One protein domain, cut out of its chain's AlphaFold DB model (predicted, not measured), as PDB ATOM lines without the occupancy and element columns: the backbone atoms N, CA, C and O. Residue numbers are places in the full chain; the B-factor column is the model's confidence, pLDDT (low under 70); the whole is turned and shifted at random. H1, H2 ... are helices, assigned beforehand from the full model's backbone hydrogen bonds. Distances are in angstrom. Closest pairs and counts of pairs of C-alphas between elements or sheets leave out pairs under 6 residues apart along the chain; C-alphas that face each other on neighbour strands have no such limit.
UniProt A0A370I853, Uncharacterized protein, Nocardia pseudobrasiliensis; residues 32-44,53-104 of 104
ATOM      1  N   VAL A  32      83.810 158.419 153.699       91.88
ATOM      2  CA  VAL A  32      82.819 157.733 154.533       91.88
ATOM      3  C   VAL A  32      83.417 156.468 155.143       91.88
ATOM      4  O   VAL A  32      83.239 156.245 156.339       91.88
ATOM      5  N   CYS A  33      84.186 155.698 154.369       92.69
ATOM      6  CA  CYS A  33      84.965 154.582 154.901       92.69
ATOM      7  C   CYS A  33      86.022 155.059 155.918       92.69
ATOM      8  O   CYS A  33      86.130 154.451 156.979       92.69
ATOM      9  N   ASP A  34      86.709 156.186 155.676       92.25
ATOM     10  CA  ASP A  34      87.631 156.790 156.661       92.25
ATOM     11  C   ASP A  34      86.917 157.085 157.987       92.25
ATOM     12  O   ASP A  34      87.414 156.774 159.071       92.25
ATOM     13  N   THR A  35      85.716 157.666 157.907       93.75
ATOM     14  CA  THR A  35      84.910 157.992 159.091       93.75
ATOM     15  C   THR A  35      84.468 156.728 159.829       93.75
ATOM     16  O   THR A  35      84.550 156.676 161.056       93.75
ATOM     17  N   ALA A  36      84.028 155.699 159.097       94.50
ATOM     18  CA  ALA A  36      83.643 154.417 159.675       94.50
ATOM     19  C   ALA A  36      84.819 153.761 160.415       94.50
ATOM     20  O   ALA A  36      84.676 153.403 161.584       94.50
ATOM     21  N   ILE A  37      85.995 153.690 159.780       93.12
ATOM     22  CA  ILE A  37      87.226 153.152 160.379       93.12
ATOM     23  C   ILE A  37      87.606 153.945 161.631       93.12
ATOM     24  O   ILE A  37      87.882 153.357 162.675       93.12
ATOM     25  N   ALA A  38      87.571 155.279 161.566       93.25
ATOM     26  CA  ALA A  38      87.892 156.127 162.710       93.25
ATOM     27  C   ALA A  38      86.959 155.871 163.905       93.25
ATOM     28  O   ALA A  38      87.414 155.857 165.047       93.25
ATOM     29  N   TRP A  39      85.665 155.649 163.665       94.38
ATOM     30  CA  TRP A  39      84.706 155.350 164.730       94.38
ATOM     31  C   TRP A  39      84.872 153.948 165.311       94.38
ATOM     32  O   TRP A  39      84.750 153.795 166.525       94.38
ATOM     33  N   ILE A  40      85.173 152.952 164.474       92.19
ATOM     34  CA  ILE A  40      85.472 151.585 164.921       92.19
ATOM     35  C   ILE A  40      86.726 151.595 165.800       92.19
ATOM     36  O   ILE A  40      86.681 151.125 166.935       92.19
ATOM     37  N   ASN A  41      87.809 152.218 165.331       90.69
ATOM     38  CA  ASN A  41      89.058 152.316 166.084       90.69
ATOM     39  C   ASN A  41      88.870 153.080 167.397       90.69
ATOM     40  O   ASN A  41      89.331 152.624 168.435       90.69
ATOM     41  N   ALA A  42      88.123 154.189 167.386       90.81
ATOM     42  CA  ALA A  42      87.825 154.928 168.609       90.81
ATOM     43  C   ALA A  42      87.030 154.090 169.624       90.81
ATOM     44  O   ALA A  42      87.260 154.215 170.823       90.81
ATOM     45  N   ALA A  43      86.106 153.237 169.170       89.06
ATOM     46  CA  ALA A  43      85.393 152.331 170.063       89.06
ATOM     47  C   ALA A  43      86.350 151.304 170.686       89.06
ATOM     48  O   ALA A  43      86.327 151.119 171.901       89.06
ATOM     49  N   VAL A  44      87.229 150.701 169.879       87.44
ATOM     50  CA  VAL A  44      88.251 149.751 170.348       87.44
ATOM     51  C   VAL A  44      89.219 150.406 171.337       87.44
ATOM     52  O   VAL A  44      89.461 149.843 172.399       87.44
ATOM     53  N   ASP A  53      81.193 146.829 175.604       89.25
ATOM     54  CA  ASP A  53      79.901 146.572 176.233       89.25
ATOM     55  C   ASP A  53      78.743 146.742 175.228       89.25
ATOM     56  O   ASP A  53      78.853 147.437 174.211       89.25
ATOM     57  N   ALA A  54      77.597 146.133 175.534       89.81
ATOM     58  CA  ALA A  54      76.437 146.128 174.646       89.81
ATOM     59  C   ALA A  54      75.897 147.532 174.307       89.81
ATOM     60  O   ALA A  54      75.329 147.723 173.231       89.81
ATOM     61  N   ALA A  55      76.049 148.523 175.194       91.12
ATOM     62  CA  ALA A  55      75.622 149.893 174.920       91.12
ATOM     63  C   ALA A  55      76.595 150.598 173.962       91.12
ATOM     64  O   ALA A  55      76.164 151.350 173.082       91.12
ATOM     65  N   THR A  56      77.892 150.313 174.087       91.19
ATOM     66  CA  THR A  56      78.930 150.767 173.157       91.19
ATOM     67  C   THR A  56      78.722 150.162 171.766       91.19
ATOM     68  O   THR A  56      78.705 150.910 170.786       91.19
ATOM     69  N   LEU A  57      78.449 148.855 171.669       93.06
ATOM     70  CA  LEU A  57      78.131 148.180 170.401       93.06
ATOM     71  C   LEU A  57      76.867 148.749 169.736       93.06
ATOM     72  O   LEU A  57      76.895 149.089 168.554       93.06
ATOM     73  N   GLN A  58      75.786 148.955 170.499       95.38
ATOM     74  CA  GLN A  58      74.561 149.605 170.006       95.38
ATOM     75  C   GLN A  58      74.812 151.023 169.496       95.38
ATOM     76  O   GLN A  58      74.327 151.403 168.428       95.38
ATOM     77  N   THR A  59      75.592 151.806 170.239       95.19
ATOM     78  CA  THR A  59      75.931 153.176 169.850       95.19
ATOM     79  C   THR A  59      76.773 153.194 168.576       95.19
ATOM     80  O   THR A  59      76.516 154.012 167.690       95.19
ATOM     81  N   LEU A  60      77.761 152.303 168.461       95.25
ATOM     82  CA  LEU A  60      78.607 152.189 167.276       95.25
ATOM     83  C   LEU A  60      77.793 151.749 166.054       95.25
ATOM     84  O   LEU A  60      77.862 152.408 165.020       95.25
ATOM     85  N   SER A  61      76.969 150.710 166.196       96.62
ATOM     86  CA  SER A  61      76.074 150.228 165.139       96.62
ATOM     87  C   SER A  61      75.167 151.343 164.611       96.62
ATOM     88  O   SER A  61      75.158 151.632 163.414       96.62
ATOM     89  N   ALA A  62      74.486 152.066 165.507       97.50
ATOM     90  CA  ALA A  62      73.603 153.166 165.123       97.50
ATOM     91  C   ALA A  62      74.346 154.298 164.397       97.50
ATOM     92  O   ALA A  62      73.832 154.859 163.427       97.50
ATOM     93  N   ARG A  63      75.563 154.630 164.846       96.44
ATOM     94  CA  ARG A  63      76.414 155.626 164.186       96.44
ATOM     95  C   ARG A  63      76.790 155.173 162.779       96.44
ATOM     96  O   ARG A  63      76.542 155.917 161.833       96.44
ATOM     97  N   LEU A  64      77.328 153.963 162.638       96.88
ATOM     98  CA  LEU A  64      77.745 153.399 161.354       96.88
ATOM     99  C   LEU A  64      76.584 153.358 160.353       96.88
ATOM    100  O   LEU A  64      76.712 153.884 159.249       96.88
ATOM    101  N   SER A  65      75.416 152.851 160.756       95.62
ATOM    102  CA  SER A  65      74.229 152.814 159.889       95.62
ATOM    103  C   SER A  65      73.698 154.197 159.494       95.62
ATOM    104  O   SER A  65      73.010 154.320 158.476       95.62
ATOM    105  N   GLY A  66      74.011 155.234 160.278       95.75
ATOM    106  CA  GLY A  66      73.663 156.628 160.006       95.75
ATOM    107  C   GLY A  66      74.614 157.354 159.049       95.75
ATOM    108  O   GLY A  66      74.334 158.496 158.682       95.75
ATOM    109  N   LEU A  67      75.726 156.734 158.637       94.31
ATOM    110  CA  LEU A  67      76.659 157.354 157.699       94.31
ATOM    111  C   LEU A  67      76.015 157.548 156.314       94.31
ATOM    112  O   LEU A  67      75.343 156.641 155.810       94.31
ATOM    113  N   PRO A  68      76.254 158.694 155.647       94.44
ATOM    114  CA  PRO A  68      75.725 158.975 154.315       94.44
ATOM    115  C   PRO A  68      76.536 158.259 153.213       94.44
ATOM    116  O   PRO A  68      76.985 158.890 152.259       94.44
ATOM    117  N   ALA A  69      76.747 156.947 153.351       91.56
ATOM    118  CA  ALA A  69      77.356 156.105 152.321       91.56
ATOM    119  C   ALA A  69      76.320 155.696 151.263       91.56
ATOM    120  O   ALA A  69      75.110 155.708 151.511       91.56
ATOM    121  N   VAL A  70      76.788 155.261 150.093       90.00
ATOM    122  CA  VAL A  70      75.931 154.739 149.020       90.00
ATOM    123  C   VAL A  70      76.509 153.461 148.416       90.00
ATOM    124  O   VAL A  70      77.695 153.171 148.549       90.00
ATOM    125  N   GLY A  71      75.665 152.682 147.738       91.75
ATOM    126  CA  GLY A  71      76.102 151.501 146.991       91.75
ATOM    127  C   GLY A  71      76.793 150.447 147.864       91.75
ATOM    128  O   GLY A  71      76.294 150.095 148.932       91.75
ATOM    129  N   ALA A  72      77.928 149.934 147.381       90.69
ATOM    130  CA  ALA A  72      78.678 148.864 148.041       90.69
ATOM    131  C   ALA A  72      79.220 149.274 149.419       90.69
ATOM    132  O   ALA A  72      79.208 148.459 150.337       90.69
ATOM    133  N   GLU A  73      79.620 150.538 149.592       91.44
ATOM    134  CA  GLU A  73      80.104 151.051 150.880       91.44
ATOM    135  C   GLU A  73      78.997 151.041 151.931       91.44
ATOM    136  O   GLU A  73      79.205 150.557 153.039       91.44
ATOM    137  N   LYS A  74      77.788 151.506 151.574       93.75
ATOM    138  CA  LYS A  74      76.645 151.472 152.499       93.75
ATOM    139  C   LYS A  74      76.304 150.048 152.904       93.75
ATOM    140  O   LYS A  74      76.076 149.799 154.080       93.75
ATOM    141  N   ALA A  75      76.302 149.126 151.942       94.81
ATOM    142  CA  ALA A  75      76.024 147.723 152.212       94.81
ATOM    143  C   ALA A  75      77.063 147.105 153.163       94.81
ATOM    144  O   ALA A  75      76.679 146.406 154.094       94.81
ATOM    145  N   ALA A  76      78.353 147.394 152.970       95.00
ATOM    146  CA  ALA A  76      79.423 146.900 153.835       95.00
ATOM    147  C   ALA A  76      79.363 147.505 155.249       95.00
ATOM    148  O   ALA A  76      79.434 146.771 156.232       95.00
ATOM    149  N   ILE A  77      79.174 148.825 155.354       95.44
ATOM    150  CA  ILE A  77      79.030 149.530 156.638       95.44
ATOM    151  C   ILE A  77      77.806 149.013 157.402       95.44
ATOM    152  O   ILE A  77      77.899 148.757 158.600       95.44
ATOM    153  N   ASP A  78      76.671 148.821 156.725       96.94
ATOM    154  CA  ASP A  78      75.456 148.296 157.352       96.94
ATOM    155  C   ASP A  78      75.604 146.842 157.777       96.94
ATOM    156  O   ASP A  78      75.166 146.489 158.869       96.94
ATOM    157  N   ALA A  79      76.225 146.000 156.950       96.56
ATOM    158  CA  ALA A  79      76.480 144.608 157.300       96.56
ATOM    159  C   ALA A  79      77.364 144.513 158.550       96.56
ATOM    160  O   ALA A  79      77.024 143.786 159.480       96.56
ATOM    161  N   TYR A  80      78.437 145.307 158.611       96.31
ATOM    162  CA  TYR A  80      79.291 145.392 159.793       96.31
ATOM    163  C   TYR A  80      78.514 145.902 161.015       96.31
ATOM    164  O   TYR A  80      78.562 145.301 162.084       96.31
ATOM    165  N   ALA A  81      77.724 146.968 160.854       97.06
ATOM    166  CA  ALA A  81      76.904 147.525 161.926       97.06
ATOM    167  C   ALA A  81      75.874 146.526 162.478       97.06
ATOM    168  O   ALA A  81      75.625 146.516 163.682       97.06
ATOM    169  N   GLN A  82      75.270 145.696 161.624       97.00
ATOM    170  CA  GLN A  82      74.367 144.628 162.060       97.00
ATOM    171  C   GLN A  82      75.122 143.515 162.787       97.00
ATOM    172  O   GLN A  82      74.656 143.051 163.822       97.00
ATOM    173  N   ALA A  83      76.299 143.136 162.284       96.50
ATOM    174  CA  ALA A  83      77.136 142.112 162.892       96.50
ATOM    175  C   ALA A  83      77.503 142.479 164.346       96.50
ATOM    176  O   ALA A  83      77.403 141.632 165.224       96.50
ATOM    177  N   LEU A  84      77.797 143.756 164.636       94.12
ATOM    178  CA  LEU A  84      78.071 144.237 166.003       94.12
ATOM    179  C   LEU A  84      76.952 143.949 167.021       94.12
ATOM    180  O   LEU A  84      77.200 144.008 168.223       94.12
ATOM    181  N   LEU A  85      75.718 143.725 166.562       95.31
ATOM    182  CA  LEU A  85      74.550 143.473 167.413       95.31
ATOM    183  C   LEU A  85      74.121 142.005 167.430       95.31
ATOM    184  O   LEU A  85      73.178 141.663 168.143       95.31
ATOM    185  N   ASP A  86      74.763 141.158 166.628       93.69
ATOM    186  CA  ASP A  86      74.469 139.734 166.557       93.69
ATOM    187  C   ASP A  86      75.512 138.950 167.353       93.69
ATOM    188  O   ASP A  86      76.661 138.805 166.940       93.69
ATOM    189  N   ASP A  87      75.076 138.385 168.479       88.81
ATOM    190  CA  ASP A  87      75.909 137.556 169.357       88.81
ATOM    191  C   ASP A  87      76.482 136.307 168.655       88.81
ATOM    192  O   ASP A  87      77.406 135.679 169.171       88.81
ATOM    193  N   ASN A  88      75.934 135.918 167.496       92.31
ATOM    194  CA  ASN A  88      76.391 134.769 166.709       92.31
ATOM    195  C   ASN A  88      77.159 135.168 165.444       92.31
ATOM    196  O   ASN A  88      77.554 134.282 164.680       92.31
ATOM    197  N   ALA A  89      77.334 136.463 165.182       92.06
ATOM    198  CA  ALA A  89      78.031 136.898 163.989       92.06
ATOM    199  C   ALA A  89      79.534 136.623 164.097       92.06
ATOM    200  O   ALA A  89      80.180 136.842 165.122       92.06
ATOM    201  N   ASP A  90      80.101 136.164 162.985       92.12
ATOM    202  CA  ASP A  90      81.541 136.030 162.819       92.12
ATOM    203  C   ASP A  90      82.138 137.423 162.559       92.12
ATOM    204  O   ASP A  90      82.037 137.966 161.452       92.12
ATOM    205  N   MET A  91      82.709 138.029 163.607       90.56
ATOM    206  CA  MET A  91      83.300 139.368 163.520       90.56
ATOM    207  C   MET A  91      84.510 139.415 162.590       90.56
ATOM    208  O   MET A  91      84.744 140.464 161.985       90.56
ATOM    209  N   ASP A  92      85.247 138.315 162.429       92.00
ATOM    210  CA  ASP A  92      86.395 138.269 161.524       92.00
ATOM    211  C   ASP A  92      85.895 138.342 160.079       92.00
ATOM    212  O   ASP A  92      86.319 139.206 159.313       92.00
ATOM    213  N   ALA A  93      84.887 137.534 159.734       92.31
ATOM    214  CA  ALA A  93      84.266 137.575 158.412       92.31
ATOM    215  C   ALA A  93      83.603 138.934 158.108       92.31
ATOM    216  O   ALA A  93      83.697 139.438 156.985       92.31
ATOM    217  N   ALA A  94      82.942 139.546 159.096       93.62
ATOM    218  CA  ALA A  94      82.348 140.873 158.948       93.62
ATOM    219  C   ALA A  94      83.420 141.957 158.738       93.62
ATOM    220  O   ALA A  94      83.255 142.833 157.885       93.62
ATOM    221  N   THR A  95      84.529 141.875 159.476       92.19
ATOM    222  CA  THR A  95      85.673 142.786 159.353       92.19
ATOM    223  C   THR A  95      86.357 142.633 157.998       92.19
ATOM    224  O   THR A  95      86.636 143.635 157.347       92.19
ATOM    225  N   ASP A  96      86.559 141.406 157.518       93.00
ATOM    226  CA  ASP A  96      87.133 141.135 156.197       93.00
ATOM    227  C   ASP A  96      86.249 141.681 155.070       93.00
ATOM    228  O   ASP A  96      86.746 142.333 154.149       93.00
ATOM    229  N   ALA A  97      84.931 141.476 155.152       90.56
ATOM    230  CA  ALA A  97      83.982 142.004 154.175       90.56
ATOM    231  C   ALA A  97      83.946 143.541 154.176       90.56
ATOM    232  O   ALA A  97      83.900 144.162 153.111       90.56
ATOM    233  N   PHE A  98      83.999 144.157 155.360       93.19
ATOM    234  CA  PHE A  98      84.118 145.603 155.504       93.19
ATOM    235  C   PHE A  98      85.431 146.115 154.895       93.19
ATOM    236  O   PHE A  98      85.417 147.022 154.065       93.19
ATOM    237  N   ASN A  99      86.560 145.493 155.236       91.69
ATOM    238  CA  ASN A  99      87.891 145.886 154.775       91.69
ATOM    239  C   ASN A  99      88.080 145.693 153.267       91.69
ATOM    240  O   ASN A  99      88.713 146.525 152.622       91.69
ATOM    241  N   ALA A 100      87.471 144.664 152.672       90.94
ATOM    242  CA  ALA A 100      87.481 144.465 151.223       90.94
ATOM    243  C   ALA A 100      86.882 145.659 150.454       90.94
ATOM    244  O   ALA A 100      87.236 145.890 149.296       90.94
ATOM    245  N   VAL A 101      85.989 146.421 151.094       91.31
ATOM    246  CA  VAL A 101      85.359 147.618 150.524       91.31
ATOM    247  C   VAL A 101      86.015 148.906 151.024       91.31
ATOM    248  O   VAL A 101      86.175 149.842 150.251       91.31
ATOM    249  N   CYS A 102      86.406 148.970 152.295       87.75
ATOM    250  CA  CYS A 102      86.805 150.217 152.939       87.75
ATOM    251  C   CYS A 102      88.302 150.359 153.235       87.75
ATOM    252  O   CYS A 102      88.707 151.470 153.547       87.75
ATOM    253  N   ALA A 103      89.126 149.311 153.142       74.88
ATOM    254  CA  ALA A 103      90.517 149.308 153.618       74.88
ATOM    255  C   ALA A 103      91.552 149.063 152.496       74.88
ATOM    256  O   ALA A 103      92.477 148.267 152.666       74.88
ATOM    257  N   SER A 104      91.383 149.715 151.341       54.84
ATOM    258  CA  SER A 104      92.306 149.590 150.195       54.84
ATOM    259  C   SER A 104      93.720 150.118 150.436       54.84
ATOM    260  O   SER A 104      93.893 151.083 151.213       54.84
TER     261      SER A 104
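Overview. This is residues 32 to 44 and 53 to 104 of the 104 residues of an uncharacterized protein of Nocardia pseudobrasiliensis (UniProt A0A370I853). Four short helices make an up-and-down bundle, each running against the one before it; H2 and H4 pack on H3, and H1 lies beside H2. The 65 printed residues have four named helices, H1 to H4 in chain order, and no named strand: all helix. The whole is compact, radius of gyration of the C-alphas 10.6 A, spanning 28 by 20 by 18 A.

Arrangement. H3, residues 71 to 83, is the hub. H4, residues 91 to 102, touches it at Ala 76 and Phe 98, closest C-alphas 5.1 A, a hairpin at 19 degrees. H2, residues 54 to 65, touches H3 with residues 60 to 65 alone, a hairpin at 10 degrees; the closest C-alphas, Ser 61 and Ala 81, are 4.3 A apart. H1, residues 32 to 44, touches H2 at 7 degrees, opposite ways, closest C-alphas Ala 36 and Leu 64, 6.2 A. H2 and H4 are apart. Every O i to N i+4 pair is within hydrogen-bond range in H1, H2 and H3; in H4, 7 of 8.

Along the chain. H1, 18.5 A, begins at C-alpha 32 (82.819, 157.733, 154.533); H3 is also 18.5 A. H4 ends at C-alpha 102 (86.805, 150.217, 152.939).

Size, cuts and confidence. Residues 45 to 52 are not printed, C-alphas 44 and 53 being 10.7 A apart. Residue 104 alone has pLDDT under 70.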